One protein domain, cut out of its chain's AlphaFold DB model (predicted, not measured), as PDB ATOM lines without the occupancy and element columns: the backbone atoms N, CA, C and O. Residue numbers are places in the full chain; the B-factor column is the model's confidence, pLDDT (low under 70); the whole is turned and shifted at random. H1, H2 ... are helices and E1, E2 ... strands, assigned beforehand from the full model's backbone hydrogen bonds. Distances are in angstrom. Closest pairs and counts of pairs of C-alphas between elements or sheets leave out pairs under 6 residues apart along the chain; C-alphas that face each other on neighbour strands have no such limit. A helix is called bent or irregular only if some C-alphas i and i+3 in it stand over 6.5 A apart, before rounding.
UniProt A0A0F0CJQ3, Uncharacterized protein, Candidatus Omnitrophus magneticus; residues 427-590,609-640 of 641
ATOM      1  N   PHE A 427     187.217 155.992 211.102       67.19
ATOM      2  CA  PHE A 427     186.407 155.037 210.337       67.19
ATOM      3  C   PHE A 427     184.914 155.371 210.380       67.19
ATOM      4  O   PHE A 427     184.262 155.479 209.341       67.19
ATOM      5  N   GLU A 428     184.389 155.554 211.590       72.31
ATOM      6  CA  GLU A 428     182.969 155.794 211.809       72.31
ATOM      7  C   GLU A 428     182.528 157.094 211.131       72.31
ATOM      8  O   GLU A 428     181.552 157.069 210.384       72.31
ATOM      9  N   TYR A 429     183.314 158.171 211.248       75.25
ATOM     10  CA  TYR A 429     183.034 159.447 210.579       75.25
ATOM     11  C   TYR A 429     182.911 159.315 209.050       75.25
ATOM     12  O   TYR A 429     181.932 159.775 208.458       75.25
ATOM     13  N   HIS A 430     183.882 158.676 208.385       74.56
ATOM     14  CA  HIS A 430     183.845 158.539 206.921       74.56
ATOM     15  C   HIS A 430     182.738 157.589 206.461       74.56
ATOM     16  O   HIS A 430     182.099 157.839 205.435       74.56
ATOM     17  N   SER A 431     182.465 156.535 207.231       73.75
ATOM     18  CA  SER A 431     181.367 155.621 206.935       73.75
ATOM     19  C   SER A 431     180.000 156.298 207.063       73.75
ATOM     20  O   SER A 431     179.170 156.177 206.162       73.75
ATOM     21  N   GLU A 432     179.790 157.094 208.114       79.12
ATOM     22  CA  GLU A 432     178.573 157.872 208.333       79.12
ATOM     23  C   GLU A 432     178.381 158.904 207.216       79.12
ATOM     24  O   GLU A 432     177.288 159.047 206.666       79.12
ATOM     25  N   PHE A 433     179.460 159.579 206.810       78.62
ATOM     26  CA  PHE A 433     179.425 160.526 205.702       78.62
ATOM     27  C   PHE A 433     179.040 159.858 204.374       78.62
ATOM     28  O   PHE A 433     178.203 160.386 203.637       78.62
ATOM     29  N   PHE A 434     179.611 158.693 204.059       84.38
ATOM     30  CA  PHE A 434     179.216 157.897 202.895       84.38
ATOM     31  C   PHE A 434     177.732 157.513 202.949       84.38
ATOM     32  O   PHE A 434     177.001 157.769 201.988       84.38
ATOM     33  N   ILE A 435     177.270 156.980 204.085       82.94
ATOM     34  CA  ILE A 435     175.874 156.571 204.299       82.94
ATOM     35  C   ILE A 435     174.926 157.753 204.071       82.94
ATOM     36  O   ILE A 435     173.976 157.629 203.300       82.94
ATOM     37  N   LYS A 436     175.209 158.921 204.660       83.19
ATOM     38  CA  LYS A 436     174.373 160.125 204.524       83.19
ATOM     39  C   LYS A 436     174.284 160.630 203.085       83.19
ATOM     40  O   LYS A 436     173.201 160.989 202.619       83.19
ATOM     41  N   ASN A 437     175.400 160.644 202.356       81.06
ATOM     42  CA  ASN A 437     175.394 161.076 200.957       81.06
ATOM     43  C   ASN A 437     174.662 160.080 200.053       81.06
ATOM     44  O   ASN A 437     173.890 160.498 199.189       81.06
ATOM     45  N   LEU A 438     174.847 158.775 200.274       86.00
ATOM     46  CA  LEU A 438     174.134 157.747 199.521       86.00
ATOM     47  C   LEU A 438     172.626 157.793 199.800       86.00
ATOM     48  O   LEU A 438     171.827 157.784 198.868       86.00
ATOM     49  N   ALA A 439     172.231 157.927 201.068       86.19
ATOM     50  CA  ALA A 439     170.841 158.107 201.483       86.19
ATOM     51  C   ALA A 439     170.186 159.301 200.778       86.19
ATOM     52  O   ALA A 439     169.084 159.193 200.228       86.19
ATOM     53  N   ARG A 440     170.893 160.436 200.731       84.56
ATOM     54  CA  ARG A 440     170.437 161.634 200.025       84.56
ATOM     55  C   ARG A 440     170.285 161.388 198.524       84.56
ATOM     56  O   ARG A 440     169.260 161.771 197.964       84.56
ATOM     57  N   LEU A 441     171.262 160.746 197.880       86.44
ATOM     58  CA  LEU A 441     171.209 160.418 196.453       86.44
ATOM     59  C   LEU A 441     169.969 159.577 196.114       86.44
ATOM     60  O   LEU A 441     169.231 159.912 195.185       86.44
ATOM     61  N   LEU A 442     169.725 158.528 196.901       88.88
ATOM     62  CA  LEU A 442     168.603 157.607 196.716       88.88
ATOM     63  C   LEU A 442     167.254 158.295 196.944       88.88
ATOM     64  O   LEU A 442     166.326 158.091 196.165       88.88
ATOM     65  N   THR A 443     167.172 159.159 197.959       85.69
ATOM     66  CA  THR A 443     165.956 159.918 198.289       85.69
ATOM     67  C   THR A 443     165.621 160.962 197.223       85.69
ATOM     68  O   THR A 443     164.453 161.166 196.904       85.69
ATOM     69  N   LEU A 444     166.631 161.619 196.641       85.38
ATOM     70  CA  LEU A 444     166.436 162.602 195.569       85.38
ATOM     71  C   LEU A 444     166.062 161.960 194.226       85.38
ATOM     72  O   LEU A 444     165.544 162.646 193.346       85.38
ATOM     73  N   ASN A 445     166.306 160.658 194.061       88.81
ATOM     74  CA  ASN A 445     166.078 159.933 192.813       88.81
ATOM     75  C   ASN A 445     165.234 158.661 193.038       88.81
ATOM     76  O   ASN A 445     165.670 157.567 192.675       88.81
ATOM     77  N   PRO A 446     164.006 158.774 193.580       90.75
ATOM     78  CA  PRO A 446     163.202 157.610 193.969       90.75
ATOM     79  C   PRO A 446     162.794 156.727 192.779       90.75
ATOM     80  O   PRO A 446     162.502 155.549 192.955       90.75
ATOM     81  N   ASN A 447     162.802 157.283 191.563       90.56
ATOM     82  CA  ASN A 447     162.431 156.589 190.326       90.56
ATOM     83  C   ASN A 447     163.629 155.967 189.586       90.56
ATOM     84  O   ASN A 447     163.447 155.434 188.493       90.56
ATOM     85  N   LYS A 448     164.850 156.090 190.122       91.75
ATOM     86  CA  LYS A 448     166.061 155.509 189.531       91.75
ATOM     87  C   LYS A 448     166.595 154.400 190.413       91.75
ATOM     88  O   LYS A 448     166.826 154.645 191.594       91.75
ATOM     89  N   THR A 449     166.854 153.242 189.822       93.00
ATOM     90  CA  THR A 449     167.524 152.131 190.497       93.00
ATOM     91  C   THR A 449     169.033 152.271 190.329       93.00
ATOM     92  O   THR A 449     169.540 152.283 189.210       93.00
ATOM     93  N   PHE A 450     169.751 152.363 191.443       91.81
ATOM     94  CA  PHE A 450     171.207 152.429 191.480       91.81
ATOM     95  C   PHE A 450     171.802 151.045 191.686       91.81
ATOM     96  O   PHE A 450     171.278 150.247 192.468       91.81
ATOM     97  N   LEU A 451     172.934 150.787 191.036       93.44
ATOM     98  CA  LEU A 451     173.713 149.574 191.242       93.44
ATOM     99  C   LEU A 451     175.082 149.928 191.821       93.44
ATOM    100  O   LEU A 451     175.867 150.607 191.167       93.44
ATOM    101  N   ILE A 452     175.384 149.438 193.023       92.38
ATOM    102  CA  ILE A 452     176.732 149.489 193.594       92.38
ATOM    103  C   ILE A 452     177.413 148.140 193.348       92.38
ATOM    104  O   ILE A 452     177.006 147.123 193.912       92.38
ATOM    105  N   ALA A 453     178.448 148.133 192.514       91.56
ATOM    106  CA  ALA A 453     179.273 146.964 192.233       91.56
ATOM    107  C   ALA A 453     180.609 147.080 192.976       91.56
ATOM    108  O   ALA A 453     181.314 148.077 192.827       91.56
ATOM    109  N   ILE A 454     180.947 146.077 193.787       90.31
ATOM    110  CA  ILE A 454     182.186 146.068 194.569       90.31
ATOM    111  C   ILE A 454     182.982 144.812 194.229       90.31
ATOM    112  O   ILE A 454     182.496 143.693 194.421       90.31
ATOM    113  N   ASP A 455     184.202 145.017 193.751       90.00
ATOM    114  CA  ASP A 455     185.187 143.963 193.556       90.00
ATOM    115  C   ASP A 455     185.696 143.462 194.908       90.00
ATOM    116  O   ASP A 455     186.193 144.235 195.728       90.00
ATOM    117  N   THR A 456     185.533 142.167 195.171       88.56
ATOM    118  CA  THR A 456     186.013 141.558 196.419       88.56
ATOM    119  C   THR A 456     187.495 141.217 196.392       88.56
ATOM    120  O   THR A 456     187.997 140.739 197.404       88.56
ATOM    121  N   ASP A 457     188.181 141.414 195.262       86.38
ATOM    122  CA  ASP A 457     189.629 141.203 195.166       86.38
ATOM    123  C   ASP A 457     190.452 142.364 195.730       86.38
ATOM    124  O   ASP A 457     191.625 142.174 196.029       86.38
ATOM    125  N   ILE A 458     189.816 143.506 195.994       82.56
ATOM    126  CA  ILE A 458     190.444 144.659 196.641       82.56
ATOM    127  C   ILE A 458     191.140 144.228 197.937       82.56
ATOM    128  O   ILE A 458     190.501 143.673 198.835       82.56
ATOM    129  N   GLY A 459     192.439 144.517 198.045       74.50
ATOM    130  CA  GLY A 459     193.272 144.197 199.203       74.50
ATOM    131  C   GLY A 459     193.720 142.736 199.287       74.50
ATOM    132  O   GLY A 459     194.464 142.390 200.210       74.50
ATOM    133  N   LYS A 460     193.319 141.857 198.356       82.00
ATOM    134  CA  LYS A 460     193.766 140.455 198.361       82.00
ATOM    135  C   LYS A 460     195.234 140.317 198.001       82.00
ATOM    136  O   LYS A 460     195.918 139.512 198.630       82.00
ATOM    137  N   THR A 461     195.745 141.103 197.050       72.44
ATOM    138  CA  THR A 461     197.143 140.978 196.598       72.44
ATOM    139  C   THR A 461     198.136 141.255 197.731       72.44
ATOM    140  O   THR A 461     199.249 140.734 197.719       72.44
ATOM    141  N   LEU A 462     197.719 142.020 198.748       68.50
ATOM    142  CA  LEU A 462     198.515 142.350 199.932       68.50
ATOM    143  C   LEU A 462     198.098 141.606 201.217       68.50
ATOM    144  O   LEU A 462     198.581 141.955 202.292       68.50
ATOM    145  N   ASN A 463     197.226 140.589 201.150       73.88
ATOM    146  CA  ASN A 463     196.676 139.885 202.325       73.88
ATOM    147  C   ASN A 463     195.973 140.811 203.348       73.88
ATOM    148  O   ASN A 463     196.011 140.573 204.556       73.88
ATOM    149  N   GLN A 464     195.294 141.858 202.878       72.44
ATOM    150  CA  GLN A 464     194.654 142.882 203.718       72.44
ATOM    151  C   GLN A 464     193.163 142.641 203.972       72.44
ATOM    152  O   GLN A 464     192.442 143.532 204.426       72.44
ATOM    153  N   GLU A 465     192.674 141.427 203.726       71.75
ATOM    154  CA  GLU A 465     191.259 141.081 203.905       71.75
ATOM    155  C   GLU A 465     190.747 141.380 205.326       71.75
ATOM    156  O   GLU A 465     189.610 141.829 205.502       71.75
ATOM    157  N   SER A 466     191.594 141.193 206.344       70.56
ATOM    158  CA  SER A 466     191.265 141.492 207.744       70.56
ATOM    159  C   SER A 466     191.049 142.990 207.990       70.56
ATOM    160  O   SER A 466     190.147 143.363 208.740       70.56
ATOM    161  N   ILE A 467     191.810 143.851 207.303       65.62
ATOM    162  CA  ILE A 467     191.718 145.317 207.387       65.62
ATOM    163  C   ILE A 467     190.412 145.814 206.751       65.62
ATOM    164  O   ILE A 467     189.814 146.783 207.219       65.62
ATOM    165  N   LEU A 468     189.916 145.123 205.722       72.44
ATOM    166  CA  LEU A 468     188.680 145.472 205.015       72.44
ATOM    167  C   LEU A 468     187.408 144.906 205.662       72.44
ATOM    168  O   LEU A 468     186.298 145.266 205.265       72.44
ATOM    169  N   MET A 469     187.531 144.058 206.686       75.88
ATOM    170  CA  MET A 469     186.388 143.432 207.361       75.88
ATOM    171  C   MET A 469     185.314 144.437 207.840       75.88
ATOM    172  O   MET A 469     184.124 144.171 207.628       75.88
ATOM    173  N   PRO A 470     185.663 145.609 208.415       76.50
ATOM    174  CA  PRO A 470     184.673 146.622 208.784       76.50
ATOM    175  C   PRO A 470     183.907 147.177 207.573       76.50
ATOM    176  O   PRO A 470     182.682 147.314 207.629       76.50
ATOM    177  N   PHE A 471     184.598 147.433 206.456       79.81
ATOM    178  CA  PHE A 471     183.968 147.859 205.204       79.81
ATOM    179  C   PHE A 471     183.002 146.790 204.685       79.81
ATOM    180  O   PHE A 471     181.847 147.098 204.384       79.81
ATOM    181  N   TRP A 472     183.419 145.520 204.674       82.88
ATOM    182  CA  TRP A 472     182.563 144.415 204.243       82.88
ATOM    183  C   TRP A 472     181.308 144.273 205.105       82.88
ATOM    184  O   TRP A 472     180.219 144.040 204.573       82.88
ATOM    185  N   LYS A 473     181.426 144.485 206.422       83.75
ATOM    186  CA  LYS A 473     180.287 144.483 207.348       83.75
ATOM    187  C   LYS A 473     179.298 145.611 207.044       83.75
ATOM    188  O   LYS A 473     178.090 145.362 207.049       83.75
ATOM    189  N   ILE A 474     179.784 146.820 206.760       83.31
ATOM    190  CA  ILE A 474     178.929 147.958 206.389       83.31
ATOM    191  C   ILE A 474     178.263 147.701 205.052       83.31
ATOM    192  O   ILE A 474     177.043 147.791 204.956       83.31
ATOM    193  N   ALA A 475     179.038 147.310 204.043       80.81
ATOM    194  CA  ALA A 475     178.500 147.029 202.732       80.81
ATOM    195  C   ALA A 475     177.381 145.976 202.846       80.81
ATOM    196  O   ALA A 475     176.300 146.166 202.288       80.81
ATOM    197  N   SER A 476     177.587 144.866 203.580       84.31
ATOM    198  CA  SER A 476     176.603 143.763 203.711       84.31
ATOM    199  C   SER A 476     175.273 144.215 204.290       84.31
ATOM    200  O   SER A 476     174.235 143.684 203.913       84.31
ATOM    201  N   ASN A 477     175.309 145.224 205.156       88.06
ATOM    202  CA  ASN A 477     174.135 145.754 205.833       88.06
ATOM    203  C   ASN A 477     173.696 147.115 205.276       88.06
ATOM    204  O   ASN A 477     172.799 147.735 205.841       88.06
ATOM    205  N   LEU A 478     174.289 147.587 204.173       86.50
ATOM    206  CA  LEU A 478     174.145 148.969 203.709       86.50
ATOM    207  C   LEU A 478     172.684 149.354 203.472       86.50
ATOM    208  O   LEU A 478     172.272 150.430 203.882       86.50
ATOM    209  N   LYS A 479     171.877 148.457 202.893       90.81
ATOM    210  CA  LYS A 479     170.438 148.695 202.715       90.81
ATOM    211  C   LYS A 479     169.724 148.929 204.053       90.81
ATOM    212  O   LYS A 479     169.033 149.928 204.190       90.81
ATOM    213  N   GLN A 480     169.934 148.060 205.042       91.75
ATOM    214  CA  GLN A 480     169.311 148.188 206.367       91.75
ATOM    215  C   GLN A 480     169.782 149.452 207.097       91.75
ATOM    216  O   GLN A 480     168.995 150.119 207.764       91.75
ATOM    217  N   ILE A 481     171.067 149.789 206.958       88.94
ATOM    218  CA  ILE A 481     171.653 151.004 207.530       88.94
ATOM    219  C   ILE A 481     171.005 152.247 206.910       88.94
ATOM    220  O   ILE A 481     170.598 153.145 207.641       88.94
ATOM    221  N   LEU A 482     170.855 152.280 205.582       88.00
ATOM    222  CA  LEU A 482     170.205 153.385 204.878       88.00
ATOM    223  C   LEU A 482     168.732 153.520 205.269       88.00
ATOM    224  O   LEU A 482     168.296 154.626 205.547       88.00
ATOM    225  N   GLU A 483     167.989 152.413 205.346       91.62
ATOM    226  CA  GLU A 483     166.575 152.421 205.757       91.62
ATOM    227  C   GLU A 483     166.393 152.935 207.190       91.62
ATOM    228  O   GLU A 483     165.440 153.663 207.477       91.62
ATOM    229  N   LYS A 484     167.327 152.598 208.088       90.69
ATOM    230  CA  LYS A 484     167.360 153.131 209.453       90.69
ATOM    231  C   LYS A 484     167.655 154.634 209.468       90.69
ATOM    232  O   LYS A 484     167.012 155.353 210.224       90.69
ATOM    233  N   GLU A 485     168.605 155.093 208.655       86.62
ATOM    234  CA  GLU A 485     169.022 156.502 208.592       86.62
ATOM    235  C   GLU A 485     167.942 157.400 207.968       86.62
ATOM    236  O   GLU A 485     167.696 158.504 208.444       86.62
ATOM    237  N   THR A 486     167.273 156.941 206.906       87.88
ATOM    238  CA  THR A 486     166.258 157.739 206.200       87.88
ATOM    239  C   THR A 486     164.860 157.609 206.792       87.88
ATOM    240  O   THR A 486     164.003 158.449 206.513       87.88
ATOM    241  N   GLY A 487     164.589 156.540 207.547       92.38
ATOM    242  CA  GLY A 487     163.234 156.171 207.955       92.38
ATOM    243  C   GLY A 487     162.340 155.741 206.784       92.38
ATOM    244  O   GLY A 487     161.116 155.735 206.918       92.38
ATOM    245  N   THR A 488     162.919 155.405 205.624       89.69
ATOM    246  CA  THR A 488     162.194 155.023 204.402       89.69
ATOM    247  C   THR A 488     162.734 153.721 203.821       89.69
ATOM    248  O   THR A 488     163.932 153.467 203.853       89.69
ATOM    249  N   THR A 489     161.856 152.886 203.260       93.19
ATOM    250  CA  THR A 489     162.271 151.654 202.572       93.19
ATOM    251  C   THR A 489     163.037 151.987 201.290       93.19
ATOM    252  O   THR A 489     162.522 152.694 200.422       93.19
ATOM    253  N   ILE A 490     164.243 151.436 201.140       90.69
ATOM    254  CA  ILE A 490     165.122 151.688 199.993       90.69
ATOM    255  C   ILE A 490     164.973 150.535 198.995       90.69
ATOM    256  O   ILE A 490     165.625 149.492 199.088       90.69
ATOM    257  N   ASN A 491     164.088 150.711 198.014       92.00
ATOM    258  CA  ASN A 491     163.860 149.718 196.953       92.00
ATOM    259  C   ASN A 491     164.694 149.973 195.694       92.00
ATOM    260  O   ASN A 491     164.804 149.098 194.843       92.00
ATOM    261  N   ASN A 492     165.300 151.151 195.595       91.50
ATOM    262  CA  ASN A 492     165.995 151.633 194.412       91.50
ATOM    263  C   ASN A 492     167.528 151.504 194.513       91.50
ATOM    264  O   ASN A 492     168.257 152.239 193.853       91.50
ATOM    265  N   LEU A 493     168.020 150.572 195.334       94.19
ATOM    266  CA  LEU A 493     169.440 150.250 195.470       94.19
ATOM    267  C   LEU A 493     169.655 148.739 195.339       94.19
ATOM    268  O   LEU A 493     169.112 147.958 196.124       94.19
ATOM    269  N   LYS A 494     170.510 148.341 194.397       94.00
ATOM    270  CA  LYS A 494     171.074 146.993 194.288       94.00
ATOM    271  C   LYS A 494     172.562 147.025 194.611       94.00
ATOM    272  O   LYS A 494     173.256 147.983 194.281       94.00
ATOM    273  N   ILE A 495     173.054 145.972 195.262       92.19
ATOM    274  CA  ILE A 495     174.466 145.835 195.624       92.19
ATOM    275  C   ILE A 495     174.950 144.469 195.145       92.19
ATOM    276  O   ILE A 495     174.387 143.451 195.544       92.19
ATOM    277  N   ILE A 496     175.996 144.449 194.322       91.75
ATOM    278  CA  ILE A 496     176.665 143.226 193.863       91.75
ATOM    279  C   ILE A 496     178.064 143.183 194.459       91.75
ATOM    280  O   ILE A 496     178.782 144.184 194.457       91.75
ATOM    281  N   ARG A 497     178.457 142.002 194.947       88.50
ATOM    282  CA  ARG A 497     179.824 141.722 195.393       88.50
ATOM    283  C   ARG A 497     180.308 140.405 194.853       88.50
ATOM    284  O   ARG A 497     179.645 139.384 195.042       88.50
ATOM    285  N   THR A 498     181.448 140.430 194.186       86.88
ATOM    286  CA  THR A 498     182.113 139.225 193.700       86.88
ATOM    287  C   THR A 498     183.536 139.558 193.263       86.88
ATOM    288  O   THR A 498     183.830 140.723 193.001       86.88
ATOM    289  N   SER A 499     184.390 138.541 193.154       79.12
ATOM    290  CA  SER A 499     185.725 138.675 192.563       79.12
ATOM    291  C   SER A 499     185.626 139.096 191.108       79.12
ATOM    292  O   SER A 499     184.808 138.540 190.363       79.12
ATOM    293  N   ALA A 500     186.476 140.028 190.692       73.06
ATOM    294  CA  ALA A 500     186.670 140.325 189.281       73.06
ATOM    295  C   ALA A 500     187.680 139.380 188.607       73.06
ATOM    296  O   ALA A 500     187.535 139.132 187.410       73.06
ATOM    297  N   SER A 501     188.607 138.772 189.357       71.12
ATOM    298  CA  SER A 501     189.589 137.793 188.847       71.12
ATOM    299  C   SER A 501     188.963 136.583 188.132       71.12
ATOM    300  O   SER A 501     189.565 136.029 187.215       71.12
ATOM    301  N   ASP A 502     187.712 136.240 188.455       71.06
ATOM    302  CA  ASP A 502     186.964 135.146 187.821       71.06
ATOM    303  C   ASP A 502     186.031 135.600 186.676       71.06
ATOM    304  O   ASP A 502     185.126 134.858 186.300       71.06
ATOM    305  N   ASN A 503     186.152 136.832 186.154       67.75
ATOM    306  CA  ASN A 503     185.143 137.482 185.284       67.75
ATOM    307  C   ASN A 503     183.740 137.622 185.913       67.75
ATOM    308  O   ASN A 503     182.800 138.090 185.268       67.75
ATOM    309  N   ASN A 504     183.572 137.247 187.180       79.12
ATOM    310  CA  ASN A 504     182.254 137.143 187.787       79.12
ATOM    311  C   ASN A 504     181.596 138.515 187.993       79.12
ATOM    312  O   ASN A 504     180.369 138.602 187.955       79.12
ATOM    313  N   LEU A 505     182.363 139.594 188.223       85.44
ATOM    314  CA  LEU A 505     181.768 140.910 188.499       85.44
ATOM    315  C   LEU A 505     181.117 141.528 187.265       85.44
ATOM    316  O   LEU A 505     179.958 141.926 187.337       85.44
ATOM    317  N   SER A 506     181.825 141.572 186.137       85.44
ATOM    318  CA  SER A 506     181.280 142.098 184.881       85.44
ATOM    319  C   SER A 506     180.073 141.282 184.414       85.44
ATOM    320  O   SER A 506     179.050 141.868 184.062       85.44
ATOM    321  N   GLN A 507     180.145 139.950 184.504       88.88
ATOM    322  CA  GLN A 507     179.029 139.070 184.162       88.88
ATOM    323  C   GLN A 507     177.809 139.313 185.060       88.88
ATOM    324  O   GLN A 507     176.718 139.529 184.541       88.88
ATOM    325  N   LYS A 508     177.974 139.355 186.391       88.75
ATOM    326  CA  LYS A 508     176.853 139.617 187.315       88.75
ATOM    327  C   LYS A 508     176.235 140.997 187.117       88.75
ATOM    328  O   LYS A 508     175.033 141.162 187.325       88.75
ATOM    329  N   ILE A 509     177.039 141.994 186.741       89.25
ATOM    330  CA  ILE A 509     176.517 143.314 186.378       89.25
ATOM    331  C   ILE A 509     175.637 143.193 185.133       89.25
ATOM    332  O   ILE A 509     174.504 143.659 185.179       89.25
ATOM    333  N   GLU A 510     176.108 142.554 184.059       90.19
ATOM    334  CA  GLU A 510     175.303 142.367 182.841       90.19
ATOM    335  C   GLU A 510     174.026 141.552 183.114       90.19
ATOM    336  O   GLU A 510     172.952 141.981 182.705       90.19
ATOM    337  N   GLU A 511     174.100 140.463 183.885       90.06
ATOM    338  CA  GLU A 511     172.927 139.682 184.321       90.06
ATOM    339  C   GLU A 511     171.907 140.566 185.062       90.06
ATOM    340  O   GLU A 511     170.713 140.570 184.756       90.06
ATOM    341  N   THR A 512     172.388 141.407 185.981       89.81
ATOM    342  CA  THR A 512     171.535 142.333 186.737       89.81
ATOM    343  C   THR A 512     170.912 143.415 185.852       89.81
ATOM    344  O   THR A 512     169.780 143.826 186.109       89.81
ATOM    345  N   LEU A 513     171.626 143.879 184.821       87.69
ATOM    346  CA  LEU A 513     171.112 144.835 183.838       87.69
ATOM    347  C   LEU A 513     170.059 144.200 182.924       87.69
ATOM    348  O   LEU A 513     169.088 144.865 182.571       87.69
ATOM    349  N   THR A 514     170.224 142.928 182.552       85.69
ATOM    350  CA  THR A 514     169.247 142.213 181.720       85.69
ATOM    351  C   THR A 514     167.970 141.865 182.473       85.69
ATOM    352  O   THR A 514     166.882 141.966 181.905       85.69
ATOM    353  N   ASP A 515     168.084 141.501 183.751       85.19
ATOM    354  CA  ASP A 515     166.934 141.156 184.591       85.19
ATOM    355  C   ASP A 515     166.101 142.386 184.963       85.19
ATOM    356  O   ASP A 515     164.901 142.289 185.236       85.19
ATOM    357  N   ASP A 516     166.730 143.560 184.984       77.81
ATOM    358  CA  ASP A 516     166.115 144.798 185.424       77.81
ATOM    359  C   ASP A 516     166.457 145.952 184.489       77.81
ATOM    360  O   ASP A 516     167.339 146.773 184.750       77.81
ATOM    361  N   ASN A 517     165.657 146.059 183.430       82.62
ATOM    362  CA  ASN A 517     165.711 147.154 182.462       82.62
ATOM    363  C   ASN A 517     165.542 148.559 183.091       82.62
ATOM    364  O   ASN A 517     165.628 149.553 182.367       82.62
ATOM    365  N   SER A 518     165.269 148.678 184.401       84.62
ATOM    366  CA  SER A 518     165.244 149.969 185.098       84.62
ATOM    367  C   SER A 518     166.636 150.521 185.424       84.62
ATOM    368  O   SER A 518     166.762 151.730 185.626       84.62
ATOM    369  N   ILE A 519     167.677 149.682 185.447       90.06
ATOM    370  CA  ILE A 519     169.045 150.112 185.750       90.06
ATOM    371  C   ILE A 519     169.740 150.493 184.449       90.06
ATOM    372  O   ILE A 519     169.985 149.662 183.576       90.06
ATOM    373  N   LYS A 520     170.108 151.766 184.319       89.12
ATOM    374  CA  LYS A 520     170.951 152.211 183.209       89.12
ATOM    375  C   LYS A 520     172.417 152.028 183.574       89.12
ATOM    376  O   LYS A 520     172.798 152.206 184.727       89.12
ATOM    377  N   LYS A 521     173.274 151.789 182.576       87.56
ATOM    378  CA  LYS A 521     174.736 151.713 182.778       87.56
ATOM    379  C   LYS A 521     175.319 152.970 183.449       87.56
ATOM    380  O   LYS A 521     176.311 152.865 184.165       87.56
ATOM    381  N   GLU A 522     174.668 154.124 183.281       84.38
ATOM    382  CA  GLU A 522     175.018 155.399 183.932       84.38
ATOM    383  C   GLU A 522     174.675 155.498 185.415       84.38
ATOM    384  O   GLU A 522     175.252 156.336 186.102       84.38
ATOM    385  N   ASP A 523     173.818 154.617 185.921       89.44
ATOM    386  CA  ASP A 523     173.415 154.552 187.327       89.44
ATOM    387  C   ASP A 523     174.214 153.483 188.108       89.44
ATOM    388  O   ASP A 523     173.872 153.128 189.240       89.44
ATOM    389  N   ILE A 524     175.300 152.976 187.507       89.12
ATOM    390  CA  ILE A 524     176.238 152.037 188.128       89.12
ATOM    391  C   ILE A 524     177.382 152.814 188.784       89.12
ATOM    392  O   ILE A 524     178.093 153.575 188.121       89.12
ATOM    393  N   LEU A 525     177.573 152.566 190.077       88.69
ATOM    394  CA  LEU A 525     178.705 153.007 190.883       88.69
ATOM    395  C   LEU A 525     179.598 151.790 191.154       88.69
ATOM    396  O   LEU A 525     179.147 150.815 191.755       88.69
ATOM    397  N   MET A 526     180.850 151.821 190.709       88.19
ATOM    398  CA  MET A 526     181.757 150.680 190.796       88.19
ATOM    399  C   MET A 526     183.022 151.021 191.576       88.19
ATOM    400  O   MET A 526     183.688 152.015 191.288       88.19
ATOM    401  N   LEU A 527     183.356 150.151 192.527       87.56
ATOM    402  CA  LEU A 527     184.629 150.127 193.234       87.56
ATOM    403  C   LEU A 527     185.376 148.859 192.810       87.56
ATOM    404  O   LEU A 527     184.885 147.758 193.065       87.56
ATOM    405  N   ALA A 528     186.519 149.018 192.150       86.88
ATOM    406  CA  ALA A 528     187.286 147.912 191.586       86.88
ATOM    407  C   ALA A 528     188.767 147.982 191.965       86.88
ATOM    408  O   ALA A 528     189.304 149.068 192.188       86.88
ATOM    409  N   ASP A 529     189.418 146.823 191.997       84.94
ATOM    410  CA  ASP A 529     190.877 146.738 192.019       84.94
ATOM    411  C   ASP A 529     191.435 147.209 190.663       84.94
ATOM    412  O   ASP A 529     190.879 146.898 189.599       84.94
ATOM    413  N   ASP A 530     192.507 148.002 190.676       83.06
ATOM    414  CA  ASP A 530     193.152 148.491 189.461       83.06
ATOM    415  C   ASP A 530     193.758 147.361 188.616       83.06
ATOM    416  O   ASP A 530     193.760 147.458 187.381       83.06
ATOM    417  N   SER A 531     194.148 146.243 189.240       81.56
ATOM    418  CA  SER A 531     194.593 145.035 188.538       81.56
ATOM    419  C   SER A 531     193.519 144.480 187.594       81.56
ATOM    420  O   SER A 531     193.831 143.823 186.596       81.56
ATOM    421  N   ASN A 532     192.247 144.783 187.871       84.69
ATOM    422  CA  ASN A 532     191.080 144.239 187.188       84.69
ATOM    423  C   ASN A 532     190.488 145.188 186.129       84.69
ATOM    424  O   ASN A 532     189.455 144.884 185.528       84.69
ATOM    425  N   ILE A 533     191.154 146.306 185.809       83.38
ATOM    426  CA  ILE A 533     190.680 147.318 184.841       83.38
ATOM    427  C   ILE A 533     190.260 146.743 183.479       83.38
ATOM    428  O   ILE A 533     189.315 147.225 182.848       83.38
ATOM    429  N   ASN A 534     190.936 145.687 183.018       82.31
ATOM    430  CA  ASN A 534     190.651 145.066 181.727       82.31
ATOM    431  C   ASN A 534     189.254 144.435 181.658       82.31
ATOM    432  O   ASN A 534     188.668 144.420 180.575       82.31
ATOM    433  N   TYR A 535     188.705 143.990 182.792       84.00
ATOM    434  CA  TYR A 535     187.377 143.384 182.880       84.00
ATOM    435  C   TYR A 535     186.239 144.406 182.781       84.00
ATOM    436  O   TYR A 535     185.098 144.038 182.504       84.00
ATOM    437  N   PHE A 536     186.539 145.697 182.958       83.44
ATOM    438  CA  PHE A 536     185.534 146.761 183.024       83.44
ATOM    439  C   PHE A 536     185.531 147.698 181.816       83.44
ATOM    440  O   PHE A 536     184.841 148.718 181.834       83.44
ATOM    441  N   LYS A 537     186.260 147.367 180.744       84.12
ATOM    442  CA  LYS A 537     186.404 148.228 179.554       84.12
ATOM    443  C   LYS A 537     185.075 148.701 178.964       84.12
ATOM    444  O   LYS A 537     184.967 149.862 178.566       84.12
ATOM    445  N   ASP A 538     184.066 147.837 178.961       82.25
ATOM    446  CA  ASP A 538     182.740 148.158 178.426       82.25
ATOM    447  C   ASP A 538     181.932 149.087 179.347       82.25
ATOM    448  O   ASP A 538     181.083 149.849 178.877       82.25
ATOM    449  N   PHE A 539     182.245 149.098 180.645       83.00
ATOM    450  CA  PHE A 539     181.620 149.965 181.642       83.00
ATOM    451  C   PHE A 539     182.310 151.329 181.760       83.00
ATOM    452  O   PHE A 539     181.630 152.318 182.027       83.00
ATOM    453  N   LEU A 540     183.619 151.428 181.482       79.31
ATOM    454  CA  LEU A 540     184.414 152.667 181.617       79.31
ATOM    455  C   LEU A 540     183.814 153.890 180.902       79.31
ATOM    456  O   LEU A 540     184.069 155.028 181.285       79.31
ATOM    457  N   LYS A 541     183.041 153.677 179.832       78.44
ATOM    458  CA  LYS A 541     182.437 154.769 179.051       78.44
ATOM    459  C   LYS A 541     181.104 155.259 179.603       78.44
ATOM    460  O   LYS A 541     180.667 156.347 179.231       78.44
ATOM    461  N   GLN A 542     180.424 154.438 180.397       82.50
ATOM    462  CA  GLN A 542     179.018 154.644 180.729       82.50
ATOM    463  C   GLN A 542     178.768 154.696 182.228       82.50
ATOM    464  O   GLN A 542     177.815 155.350 182.615       82.50
ATOM    465  N   SER A 543     179.612 154.074 183.045       84.25
ATOM    466  CA  SER A 543     179.445 153.945 184.491       84.25
ATOM    467  C   SER A 543     180.411 154.836 185.263       84.25
ATOM    468  O   SER A 543     181.414 155.310 184.730       84.25
ATOM    469  N   TRP A 544     180.119 155.046 186.543       79.00
ATOM    470  CA  TRP A 544     181.025 155.724 187.459       79.00
ATOM    471  C   TRP A 544     181.916 154.679 188.111       79.00
ATOM    472  O   TRP A 544     181.463 153.933 188.975       79.00
ATOM    473  N   ILE A 545     183.167 154.602 187.665       78.62
ATOM    474  CA  ILE A 545     184.124 153.596 188.127       78.62
ATOM    475  C   ILE A 545     185.259 154.280 188.861       78.62
ATOM    476  O   ILE A 545     185.740 155.344 188.460       78.62
ATOM    477  N   MET A 546     185.672 153.634 189.938       80.62
ATOM    478  CA  MET A 546     186.791 154.040 190.744       80.62
ATOM    479  C   MET A 546     187.693 152.851 191.001       80.62
ATOM    480  O   MET A 546     187.274 151.858 191.599       80.62
ATOM    481  N   PHE A 547     188.928 152.983 190.535       77.88
ATOM    482  CA  PHE A 547     189.970 152.000 190.771       77.88
ATOM    483  C   PHE A 547     190.745 152.365 192.021       77.88
ATOM    484  O   PHE A 547     191.121 153.530 192.197       77.88
ATOM    485  N   MET A 548     190.982 151.368 192.862       76.31
ATOM    486  CA  MET A 548     191.926 151.474 193.958       76.31
ATOM    487  C   MET A 548     193.169 150.678 193.628       76.31
ATOM    488  O   MET A 548     193.076 149.525 193.224       76.31
ATOM    489  N   GLN A 549     194.318 151.318 193.808       73.69
ATOM    490  CA  GLN A 549     195.595 150.669 193.608       73.69
ATOM    491  C   GLN A 549     195.962 149.853 194.842       73.69
ATOM    492  O   GLN A 549     196.138 150.417 195.926       73.69
ATOM    493  N   ASP A 550     196.145 148.548 194.660       63.81
ATOM    494  CA  ASP A 550     196.449 147.638 195.767       63.81
ATOM    495  C   ASP A 550     197.744 148.043 196.497       63.81
ATOM    496  O   ASP A 550     197.821 147.982 197.716       63.81
ATOM    497  N   LYS A 551     198.736 148.602 195.787       58.56
ATOM    498  CA  LYS A 551     200.038 149.018 196.353       58.56
ATOM    499  C   LYS A 551     199.989 150.199 197.342       58.56
ATOM    500  O   LYS A 551     201.005 150.487 197.970       58.56
ATOM    501  N   GLY A 552     198.865 150.911 197.458       53.75
ATOM    502  CA  GLY A 552     198.757 152.154 198.241       53.75
ATOM    503  C   GLY A 552     198.220 151.998 199.666       53.75
ATOM    504  O   GLY A 552     198.268 152.947 200.452       53.75
ATOM    505  N   LEU A 553     197.701 150.823 200.016       55.75
ATOM    506  CA  LEU A 553     197.164 150.553 201.343       55.75
ATOM    507  C   LEU A 553     198.330 150.101 202.243       55.75
ATOM    508  O   LEU A 553     198.700 148.937 202.238       55.75
ATOM    509  N   LYS A 554     198.980 151.010 202.978       54.25
ATOM    510  CA  LYS A 554     199.825 150.617 204.129       54.25
ATOM    511  C   LYS A 554     198.904 150.331 205.334       54.25
ATOM    512  O   LYS A 554     197.749 150.760 205.342       54.25
ATOM    513  N   ASP A 555     199.393 149.593 206.331       46.28
ATOM    514  CA  ASP A 555     198.607 149.144 207.490       46.28
ATOM    515  C   ASP A 555     197.737 150.274 208.093       46.28
ATOM    516  O   ASP A 555     198.243 151.314 208.515       46.28
ATOM    517  N   ASN A 556     196.418 150.036 208.167       47.81
ATOM    518  CA  ASN A 556     195.373 150.855 208.819       47.81
ATOM    519  C   ASN A 556     194.695 152.009 208.046       47.81
ATOM    520  O   ASN A 556     193.914 152.745 208.656       47.81
ATOM    521  N   THR A 557     194.862 152.170 206.731       53.16
ATOM    522  CA  THR A 557     194.096 153.184 205.969       53.16
ATOM    523  C   THR A 557     192.969 152.576 205.126       53.16
ATOM    524  O   THR A 557     193.089 152.397 203.924       53.16
ATOM    525  N   TYR A 558     191.813 152.328 205.752       58.31
ATOM    526  CA  TYR A 558     190.513 152.048 205.095       58.31
ATOM    527  C   TYR A 558     189.766 153.323 204.646       58.31
ATOM    528  O   TYR A 558     188.760 153.248 203.935       58.31
ATOM    529  N   LEU A 559     190.257 154.496 205.071       57.47
ATOM    530  CA  LEU A 559     189.787 155.833 204.677       57.47
ATOM    531  C   LEU A 559     189.578 155.982 203.156       57.47
ATOM    532  O   LEU A 559     188.481 156.389 202.765       57.47
ATOM    533  N   PRO A 560     190.539 155.538 202.313       65.50
ATOM    534  CA  PRO A 560     190.461 155.581 200.860       65.50
ATOM    535  C   PRO A 560     189.138 155.097 200.275       65.50
ATOM    536  O   PRO A 560     188.626 155.713 199.349       65.50
ATOM    537  N   ILE A 561     188.543 154.026 200.804       66.19
ATOM    538  CA  ILE A 561     187.357 153.422 200.188       66.19
ATOM    539  C   ILE A 561     186.120 154.300 200.376       66.19
ATOM    540  O   ILE A 561     185.435 154.639 199.408       66.19
ATOM    541  N   PHE A 562     185.823 154.661 201.626       66.75
ATOM    542  CA  PHE A 562     184.633 155.446 201.951       66.75
ATOM    543  C   PHE A 562     184.737 156.864 201.408       66.75
ATOM    544  O   PHE A 562     183.778 157.370 200.835       66.75
ATOM    545  N   GLU A 563     185.911 157.480 201.529       69.62
ATOM    546  CA  GLU A 563     186.188 158.800 200.969       69.62
ATOM    547  C   GLU A 563     185.946 158.829 199.468       69.62
ATOM    548  O   GLU A 563     185.285 159.731 198.946       69.62
ATOM    549  N   SER A 564     186.422 157.804 198.776       69.25
ATOM    550  CA  SER A 564     186.379 157.795 197.328       69.25
ATOM    551  C   SER A 564     184.974 157.427 196.821       69.25
ATOM    552  O   SER A 564     184.477 158.049 195.881       69.25
ATOM    553  N   LEU A 565     184.242 156.549 197.520       71.56
ATOM    554  CA  LEU A 565     182.819 156.308 197.251       71.56
ATOM    555  C   LEU A 565     181.964 157.557 197.521       71.56
ATOM    556  O   LEU A 565     181.058 157.867 196.745       71.56
ATOM    557  N   SER A 566     182.264 158.315 198.578       73.62
ATOM    558  CA  SER A 566     181.616 159.601 198.849       73.62
ATOM    559  C   SER A 566     181.885 160.623 197.746       73.62
ATOM    560  O   SER A 566     180.959 161.312 197.317       73.62
ATOM    561  N   LEU A 567     183.122 160.708 197.244       71.38
ATOM    562  CA  LEU A 567     183.467 161.562 196.103       71.38
ATOM    563  C   LEU A 567     182.699 161.151 194.841       71.38
ATOM    564  O   LEU A 567     182.177 162.019 194.141       71.38
ATOM    565  N   LEU A 568     182.558 159.847 194.587       71.62
ATOM    566  CA  LEU A 568     181.783 159.311 193.467       71.62
ATOM    567  C   LEU A 568     180.303 159.721 193.555       71.62
ATOM    568  O   LEU A 568     179.731 160.211 192.582       71.62
ATOM    569  N   ILE A 569     179.697 159.590 194.740       74.44
ATOM    570  CA  ILE A 569     178.302 159.978 194.988       74.44
ATOM    571  C   ILE A 569     178.109 161.487 194.835       74.44
ATOM    572  O   ILE A 569     177.120 161.918 194.239       74.44
ATOM    573  N   MET A 570     179.036 162.303 195.342       70.06
ATOM    574  CA  MET A 570     178.971 163.759 195.187       70.06
ATOM    575  C   MET A 570     179.088 164.172 193.718       70.06
ATOM    576  O   MET A 570     178.311 165.012 193.259       70.06
ATOM    577  N   ALA A 571     180.003 163.551 192.968       68.56
ATOM    578  CA  ALA A 571     180.151 163.792 191.537       68.56
ATOM    579  C   ALA A 571     178.882 163.402 190.764       68.56
ATOM    580  O   ALA A 571     178.389 164.197 189.962       68.56
ATOM    581  N   TYR A 572     178.307 162.229 191.057       73.19
ATOM    582  CA  TYR A 572     177.047 161.788 190.457       73.19
ATOM    583  C   TYR A 572     175.899 162.754 190.786       73.19
ATOM    584  O   TYR A 572     175.107 163.114 189.915       73.19
ATOM    585  N   SER A 573     175.817 163.210 192.038       71.69
ATOM    586  CA  SER A 573     174.750 164.097 192.521       71.69
ATOM    587  C   SER A 573     174.828 165.520 191.954       71.69
ATOM    588  O   SER A 573     173.973 166.346 192.273       71.69
ATOM    589  N   GLY A 574     175.843 165.827 191.140       73.00
ATOM    590  CA  GLY A 574     176.054 167.159 190.586       73.00
ATOM    591  C   GLY A 574     176.475 168.181 191.640       73.00
ATOM    592  O   GLY A 574     176.104 169.349 191.526       73.00
ATOM    593  N   ALA A 575     177.210 167.753 192.675       73.50
ATOM    594  CA  ALA A 575     177.782 168.672 193.653       73.50
ATOM    595  C   ALA A 575     178.593 169.765 192.940       73.50
ATOM    596  O   ALA A 575     179.322 169.500 191.980       73.50
ATOM    597  N   ASP A 576     178.455 171.009 193.398       73.12
ATOM    598  CA  ASP A 576     179.175 172.122 192.801       73.12
ATOM    599  C   ASP A 576     180.689 172.000 193.044       73.12
ATOM    600  O   ASP A 576     181.162 171.309 193.953       73.12
ATOM    601  N   LYS A 577     181.463 172.713 192.220       65.44
ATOM    602  CA  LYS A 577     182.930 172.685 192.249       65.44
ATOM    603  C   LYS A 577     183.501 172.985 193.641       65.44
ATOM    604  O   LYS A 577     184.516 172.392 194.002       65.44
ATOM    605  N   ASN A 578     182.886 173.891 194.402       64.12
ATOM    606  CA  ASN A 578     183.404 174.305 195.704       64.12
ATOM    607  C   ASN A 578     183.134 173.233 196.757       64.12
ATOM    608  O   ASN A 578     184.036 172.921 197.528       64.12
ATOM    609  N   SER A 579     181.952 172.613 196.734       69.06
ATOM    610  CA  SER A 579     181.635 171.457 197.579       69.06
ATOM    611  C   SER A 579     182.592 170.292 197.305       69.06
ATOM    612  O   SER A 579     183.193 169.752 198.231       69.06
ATOM    613  N   PHE A 580     182.814 169.952 196.031       67.88
ATOM    614  CA  PHE A 580     183.736 168.877 195.658       67.88
ATOM    615  C   PHE A 580     185.180 169.177 196.088       67.88
ATOM    616  O   PHE A 580     185.833 168.324 196.687       67.88
ATOM    617  N   LYS A 581     185.667 170.403 195.837       66.25
ATOM    618  CA  LYS A 581     187.013 170.836 196.239       66.25
ATOM    619  C   LYS A 581     187.181 170.841 197.756       66.25
ATOM    620  O   LYS A 581     188.160 170.294 198.239       66.25
ATOM    621  N   TYR A 582     186.223 171.386 198.502       71.50
ATOM    622  CA  TYR A 582     186.262 171.416 199.964       71.50
ATOM    623  C   TYR A 582     186.430 170.015 200.563       71.50
ATOM    624  O   TYR A 582     187.274 169.810 201.435       71.50
ATOM    625  N   TYR A 583     185.660 169.037 200.079       62.38
ATOM    626  CA  TYR A 583     185.760 167.667 200.581       62.38
ATOM    627  C   TYR A 583     187.026 166.955 200.109       62.38
ATOM    628  O   TYR A 583     187.666 166.288 200.915       62.38
ATOM    629  N   TYR A 584     187.423 167.131 198.847       64.31
ATOM    630  CA  TYR A 584     188.687 166.591 198.350       64.31
ATOM    631  C   TYR A 584     189.883 167.138 199.143       64.31
ATOM    632  O   TYR A 584     190.760 166.377 199.542       64.31
ATOM    633  N   ASP A 585     189.905 168.442 199.423       62.50
ATOM    634  CA  ASP A 585     190.958 169.092 200.207       62.50
ATOM    635  C   ASP A 585     190.950 168.583 201.662       62.50
ATOM    636  O   ASP A 585     192.005 168.312 202.223       62.50
ATOM    637  N   LYS A 586     189.771 168.351 202.260       61.62
ATOM    638  CA  LYS A 586     189.657 167.731 203.592       61.62
ATOM    639  C   LYS A 586     190.200 166.303 203.655       61.62
ATOM    640  O   LYS A 586     190.810 165.948 204.659       61.62
ATOM    641  N   ILE A 587     189.963 165.513 202.612       55.97
ATOM    642  CA  ILE A 587     190.448 164.132 202.481       55.97
ATOM    643  C   ILE A 587     191.969 164.122 202.239       55.97
ATOM    644  O   ILE A 587     192.711 163.376 202.871       55.97
ATOM    645  N   SER A 588     192.459 165.007 201.365       52.91
ATOM    646  CA  SER A 588     193.872 165.078 200.958       52.91
ATOM    647  C   SER A 588     194.793 165.831 201.923       52.91
ATOM    648  O   SER A 588     196.010 165.754 201.772       52.91
ATOM    649  N   ALA A 589     194.252 166.490 202.954       46.94
ATOM    650  CA  ALA A 589     195.020 167.197 203.986       46.94
ATOM    651  C   ALA A 589     195.897 166.285 204.879       46.94
ATOM    652  O   ALA A 589     196.590 166.782 205.766       46.94
ATOM    653  N   LYS A 590     195.904 164.966 204.641       44.06
ATOM    654  CA  LYS A 590     196.964 164.043 205.069       44.06
ATOM    655  C   LYS A 590     197.676 163.484 203.828       44.06
ATOM    656  O   LYS A 590     197.352 162.371 203.410       44.06
ATOM    657  N   TYR A 609     199.900 157.250 185.847       37.59
ATOM    658  CA  TYR A 609     200.218 157.385 187.283       37.59
ATOM    659  C   TYR A 609     200.664 158.773 187.748       37.59
ATOM    660  O   TYR A 609     201.767 159.157 187.394       37.59
ATOM    661  N   LYS A 610     199.858 159.468 188.586       38.03
ATOM    662  CA  LYS A 610     200.313 160.383 189.684       38.03
ATOM    663  C   LYS A 610     199.292 160.604 190.839       38.03
ATOM    664  O   LYS A 610     199.436 161.570 191.583       38.03
ATOM    665  N   LYS A 611     198.262 159.761 191.039       38.12
ATOM    666  CA  LYS A 611     197.362 159.809 192.226       38.12
ATOM    667  C   LYS A 611     196.821 158.410 192.590       38.12
ATOM    668  O   LYS A 611     196.587 157.641 191.665       38.12
ATOM    669  N   PRO A 612     196.541 158.108 193.876       41.75
ATOM    670  CA  PRO A 612     196.021 156.803 194.326       41.75
ATOM    671  C   PRO A 612     194.569 156.496 193.908       41.75
ATOM    672  O   PRO A 612     194.073 155.410 194.187       41.75
ATOM    673  N   PHE A 613     193.880 157.431 193.241       44.41
ATOM    674  CA  PHE A 613     192.487 157.273 192.823       44.41
ATOM    675  C   PHE A 613     192.289 157.720 191.377       44.41
ATOM    676  O   PHE A 613     192.578 158.868 191.024       44.41
ATOM    677  N   PHE A 614     191.713 156.836 190.563       51.50
ATOM    678  CA  PHE A 614     191.252 157.158 189.217       51.50
ATOM    679  C   PHE A 614     189.738 157.319 189.217       51.50
ATOM    680  O   PHE A 614     189.002 156.337 189.186       51.50
ATOM    681  N   LEU A 615     189.270 158.569 189.230       42.66
ATOM    682  CA  LEU A 615     187.903 158.889 188.833       42.66
ATOM    683  C   LEU A 615     187.881 159.013 187.312       42.66
ATOM    684  O   LEU A 615     188.448 159.955 186.758       42.66
ATOM    685  N   THR A 616     187.206 158.091 186.631       42.28
ATOM    686  CA  THR A 616     186.859 158.257 185.217       42.28
ATOM    687  C   THR A 616     185.433 158.806 185.137       42.28
ATOM    688  O   THR A 616     184.484 158.020 185.128       42.28
ATOM    689  N   PRO A 617     185.222 160.141 185.136       36.66
ATOM    690  CA  PRO A 617     183.894 160.681 184.896       36.66
ATOM    691  C   PRO A 617     183.464 160.372 183.462       36.66
ATOM    692  O   PRO A 617     184.298 160.180 182.575       36.66
ATOM    693  N   LYS A 618     182.148 160.408 183.243       39.75
ATOM    694  CA  LYS A 618     181.462 160.353 181.945       39.75
ATOM    695  C   LYS A 618     182.291 161.022 180.834       39.75
ATOM    696  O   LYS A 618     182.294 162.247 180.707       39.75
ATOM    697  N   ILE A 619     182.993 160.227 180.020       32.50
ATOM    698  CA  ILE A 619     183.742 160.737 178.864       32.50
ATOM    699  C   ILE A 619     182.729 161.033 177.756       32.50
ATOM    700  O   ILE A 619     182.546 160.261 176.819       32.50
ATOM    701  N   THR A 620     182.046 162.172 177.843       33.31
ATOM    702  CA  THR A 620     181.472 162.790 176.647       33.31
ATOM    703  C   THR A 620     182.605 163.488 175.908       33.31
ATOM    704  O   THR A 620     183.060 164.541 176.342       33.31
ATOM    705  N   THR A 621     183.092 162.829 174.853       38.16
ATOM    706  CA  THR A 621     183.880 163.358 173.720       38.16
ATOM    707  C   THR A 621     184.532 164.727 173.944       38.16
ATOM    708  O   THR A 621     184.074 165.729 173.400       38.16
ATOM    709  N   TYR A 622     185.624 164.766 174.704       35.66
ATOM    710  CA  TYR A 622     186.589 165.854 174.604       35.66
ATOM    711  C   TYR A 622     187.714 165.397 173.688       35.66
ATOM    712  O   TYR A 622     188.274 164.312 173.865       35.66
ATOM    713  N   SER A 623     188.046 166.214 172.698       43.88
ATOM    714  CA  SER A 623     189.268 166.026 171.929       43.88
ATOM    715  C   SER A 623     190.487 166.110 172.857       43.88
ATOM    716  O   SER A 623     190.459 166.752 173.913       43.88
ATOM    717  N   ARG A 624     191.595 165.481 172.453       38.47
ATOM    718  CA  ARG A 624     192.876 165.524 173.183       38.47
ATOM    719  C   ARG A 624     193.297 166.960 173.528       38.47
ATOM    720  O   ARG A 624     193.868 167.204 174.587       38.47
ATOM    721  N   GLU A 625     192.977 167.906 172.653       47.22
ATOM    722  CA  GLU A 625     193.287 169.322 172.826       47.22
ATOM    723  C   GLU A 625     192.370 170.020 173.847       47.22
ATOM    724  O   GLU A 625     192.831 170.875 174.598       47.22
ATOM    725  N   GLU A 626     191.099 169.626 173.946       45.56
ATOM    726  CA  GLU A 626     190.174 170.143 174.966       45.56
ATOM    727  C   GLU A 626     190.506 169.623 176.362       45.56
ATOM    728  O   GLU A 626     190.471 170.393 177.323       45.56
ATOM    729  N   LEU A 627     190.879 168.345 176.477       39.84
ATOM    730  CA  LEU A 627     191.368 167.774 177.732       39.84
ATOM    731  C   LEU A 627     192.633 168.493 178.192       39.84
ATOM    732  O   LEU A 627     192.684 168.958 179.327       39.84
ATOM    733  N   ARG A 628     193.602 168.680 177.290       45.75
ATOM    734  CA  ARG A 628     194.831 169.430 177.569       45.75
ATOM    735  C   ARG A 628     194.544 170.878 177.981       45.75
ATOM    736  O   ARG A 628     195.082 171.314 178.988       45.75
ATOM    737  N   LYS A 629     193.660 171.604 177.284       49.03
ATOM    738  CA  LYS A 629     193.291 172.991 177.638       49.03
ATOM    739  C   LYS A 629     192.594 173.083 178.992       49.03
ATOM    740  O   LYS A 629     192.866 174.008 179.750       49.03
ATOM    741  N   LYS A 630     191.725 172.127 179.333       48.12
ATOM    742  CA  LYS A 630     191.089 172.075 180.659       48.12
ATOM    743  C   LYS A 630     192.085 171.720 181.761       48.12
ATOM    744  O   LYS A 630     191.978 172.271 182.852       48.12
ATOM    745  N   TYR A 631     193.066 170.871 181.464       41.59
ATOM    746  CA  TYR A 631     194.147 170.527 182.387       41.59
ATOM    747  C   TYR A 631     195.129 171.689 182.589       41.59
ATOM    748  O   TYR A 631     195.446 172.020 183.722       41.59
ATOM    749  N   GLU A 632     195.545 172.375 181.520       45.19
ATOM    750  CA  GLU A 632     196.375 173.587 181.581       45.19
ATOM    751  C   GLU A 632     195.653 174.730 182.307       45.19
ATOM    752  O   GLU A 632     196.278 175.483 183.050       45.19
ATOM    753  N   LEU A 633     194.332 174.845 182.138       42.28
ATOM    754  CA  LEU A 633     193.508 175.791 182.884       42.28
ATOM    755  C   LEU A 633     193.456 175.414 184.374       42.28
ATOM    756  O   LEU A 633     193.673 176.275 185.219       42.28
ATOM    757  N   ALA A 634     193.235 174.138 184.707       38.25
ATOM    758  CA  ALA A 634     193.260 173.647 186.086       38.25
ATOM    759  C   ALA A 634     194.641 173.816 186.751       38.25
ATOM    760  O   ALA A 634     194.705 174.182 187.919       38.25
ATOM    761  N   TYR A 635     195.726 173.626 185.995       37.06
ATOM    762  CA  TYR A 635     197.109 173.812 186.439       37.06
ATOM    763  C   TYR A 635     197.455 175.294 186.652       37.06
ATOM    764  O   TYR A 635     197.987 175.648 187.696       37.06
ATOM    765  N   LYS A 636     197.054 176.194 185.738       40.22
ATOM    766  CA  LYS A 636     197.210 177.651 185.920       40.22
ATOM    767  C   LYS A 636     196.426 178.194 187.116       40.22
ATOM    768  O   LYS A 636     196.875 179.142 187.747       40.22
ATOM    769  N   PHE A 637     195.273 177.600 187.435       37.19
ATOM    770  CA  PHE A 637     194.514 177.927 188.647       37.19
ATOM    771  C   PHE A 637     195.137 177.353 189.927       37.19
ATOM    772  O   PHE A 637     194.875 177.886 190.997       37.19
ATOM    773  N   TYR A 638     195.940 176.292 189.823       33.34
ATOM    774  CA  TYR A 638     196.670 175.696 190.943       33.34
ATOM    775  C   TYR A 638     197.950 176.472 191.287       33.34
ATOM    776  O   TYR A 638     198.319 176.523 192.445       33.34
ATOM    777  N   THR A 639     198.601 177.100 190.301       31.92
ATOM    778  CA  THR A 639     199.844 177.877 190.493       31.92
ATOM    779  C   THR A 639     199.629 179.376 190.738       31.92
ATOM    780  O   THR A 639     200.598 180.108 190.907       31.92
ATOM    781  N   ALA A 640     198.387 179.863 190.644       32.03
ATOM    782  CA  ALA A 640     198.023 181.262 190.901       32.03
ATOM    783  C   ALA A 640     197.305 181.466 192.252       32.03
ATOM    784  O   ALA A 640     196.993 182.603 192.605       32.03
TER     785      ALA A 640
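AT A GLANCE: This is residues 427 to 590 and 609 to 640 of the 641 residues of an uncharacterized protein of Candidatus Omnitrophus magneticus (UniProt A0A0F0CJQ3). A five-stranded sheet forms the middle, with H3 and H4 over one face and H5 over the other; H1 and H6 each pack on H5, and arm H2b of the bent helix H2 crosses H1. Most of H7 sticks out alone from this body, residues 624 to 629 and 631 to 638 standing free. The printed part has 196 residues, with elements in the order H1 E1 H2 E2 H3 E3 H4 E4 H5 H6 E5 H7; the class is mixed, helices and strands. The mixed sheet runs E2 E1 E3 E4 E5. The whole is compact, with a radius of gyration of the C-alphas of 16.9 A and spans of 47 by 39 by 35 A.

IN THESE COORDINATES: H1, residues 427 to 444, starts at C-alpha 427 (186.407, 155.037, 210.337) and is 26.0 A long. E1 is residues 450 to 455. H2, residues 465 to 486, was assigned as one helix by its hydrogen bonds but is bent, C-alphas 476 and 479 being 8.0 A apart; its arms are H2a, 465 to 476, irregular with C-alphas 467 and 470 7.3 A apart, and H2b, 479 to 486. E2 is 493 to 498, H3 504 to 515, and E3 524 to 529. H4, 530 to 536, is irregular, with C-alphas 531 and 534 7.9 A apart. E4 is 544 to 548, H5 559 to 572 with 20.0 A, H6 577 to 588, and E5 613 to 616. H7, 624 to 638, is 20.8 A long and ends at C-alpha 638 (196.670, 175.696, 190.943).

HOW THE PARTS SIT: E2 and E1 are parallel, with N 452 and O 494 2.9 A apart; E1 and E3 are parallel, with N 525 and O 451 at 2.8 A; E3 and E4 are parallel, with N 526 and O 544 at 2.8 A, these three pairs within hydrogen-bond range. E4 and E5 are antiparallel with no N and O within that range. E1, H2, E2 and E3, H4, E4 are strand-helix-strand units, parallel neighbours joined through a helix; E2, H3, E3 is a split one, with E1 between its strands; the three crossovers are right-handed. The sheet and its helices make three layers, with helices on both faces of the sheet: H3 and H4 on one face and H5 on the opposite face. H3 has a height over the sheet of 9.6 A, H4 8.3 A and H5 8.7 A. H1 touches H5, closest C-alphas Phe 434 and Ser 566 at 5.0 A, at a shallow tilt of 18 degrees, the same way. H5 and H6 form a helical hairpin, closest C-alphas Glu 563 and Ile 587 at 7.0 A. H1 touches H2b with residues 435 to 439 alone, about perpendicular at 78 degrees, closest C-alphas Ala 439 and Leu 482 at 5.9 A. H2a only grazes the sheet, with residues 472 to 476. Every O i to N i+4 pair is within hydrogen-bond range in H1, H2b, H3, H5, H6 and H7, against 6 of 8 in H2a and 0 of 3 in H4, which has 3 of 4 O i to N i+3 pairs.

THE WHOLE: The C-alphas farthest apart are those of Asp 515 and Ala 640, 51.1 A. Residues 591 to 608 are cut out, with C-alphas 590 and 609 19.3 A apart. Of the links printed whole, none is long. The mean pLDDT of the printed part is 72.5; residues 550 to 564 and 609 to 640 are among those under 70.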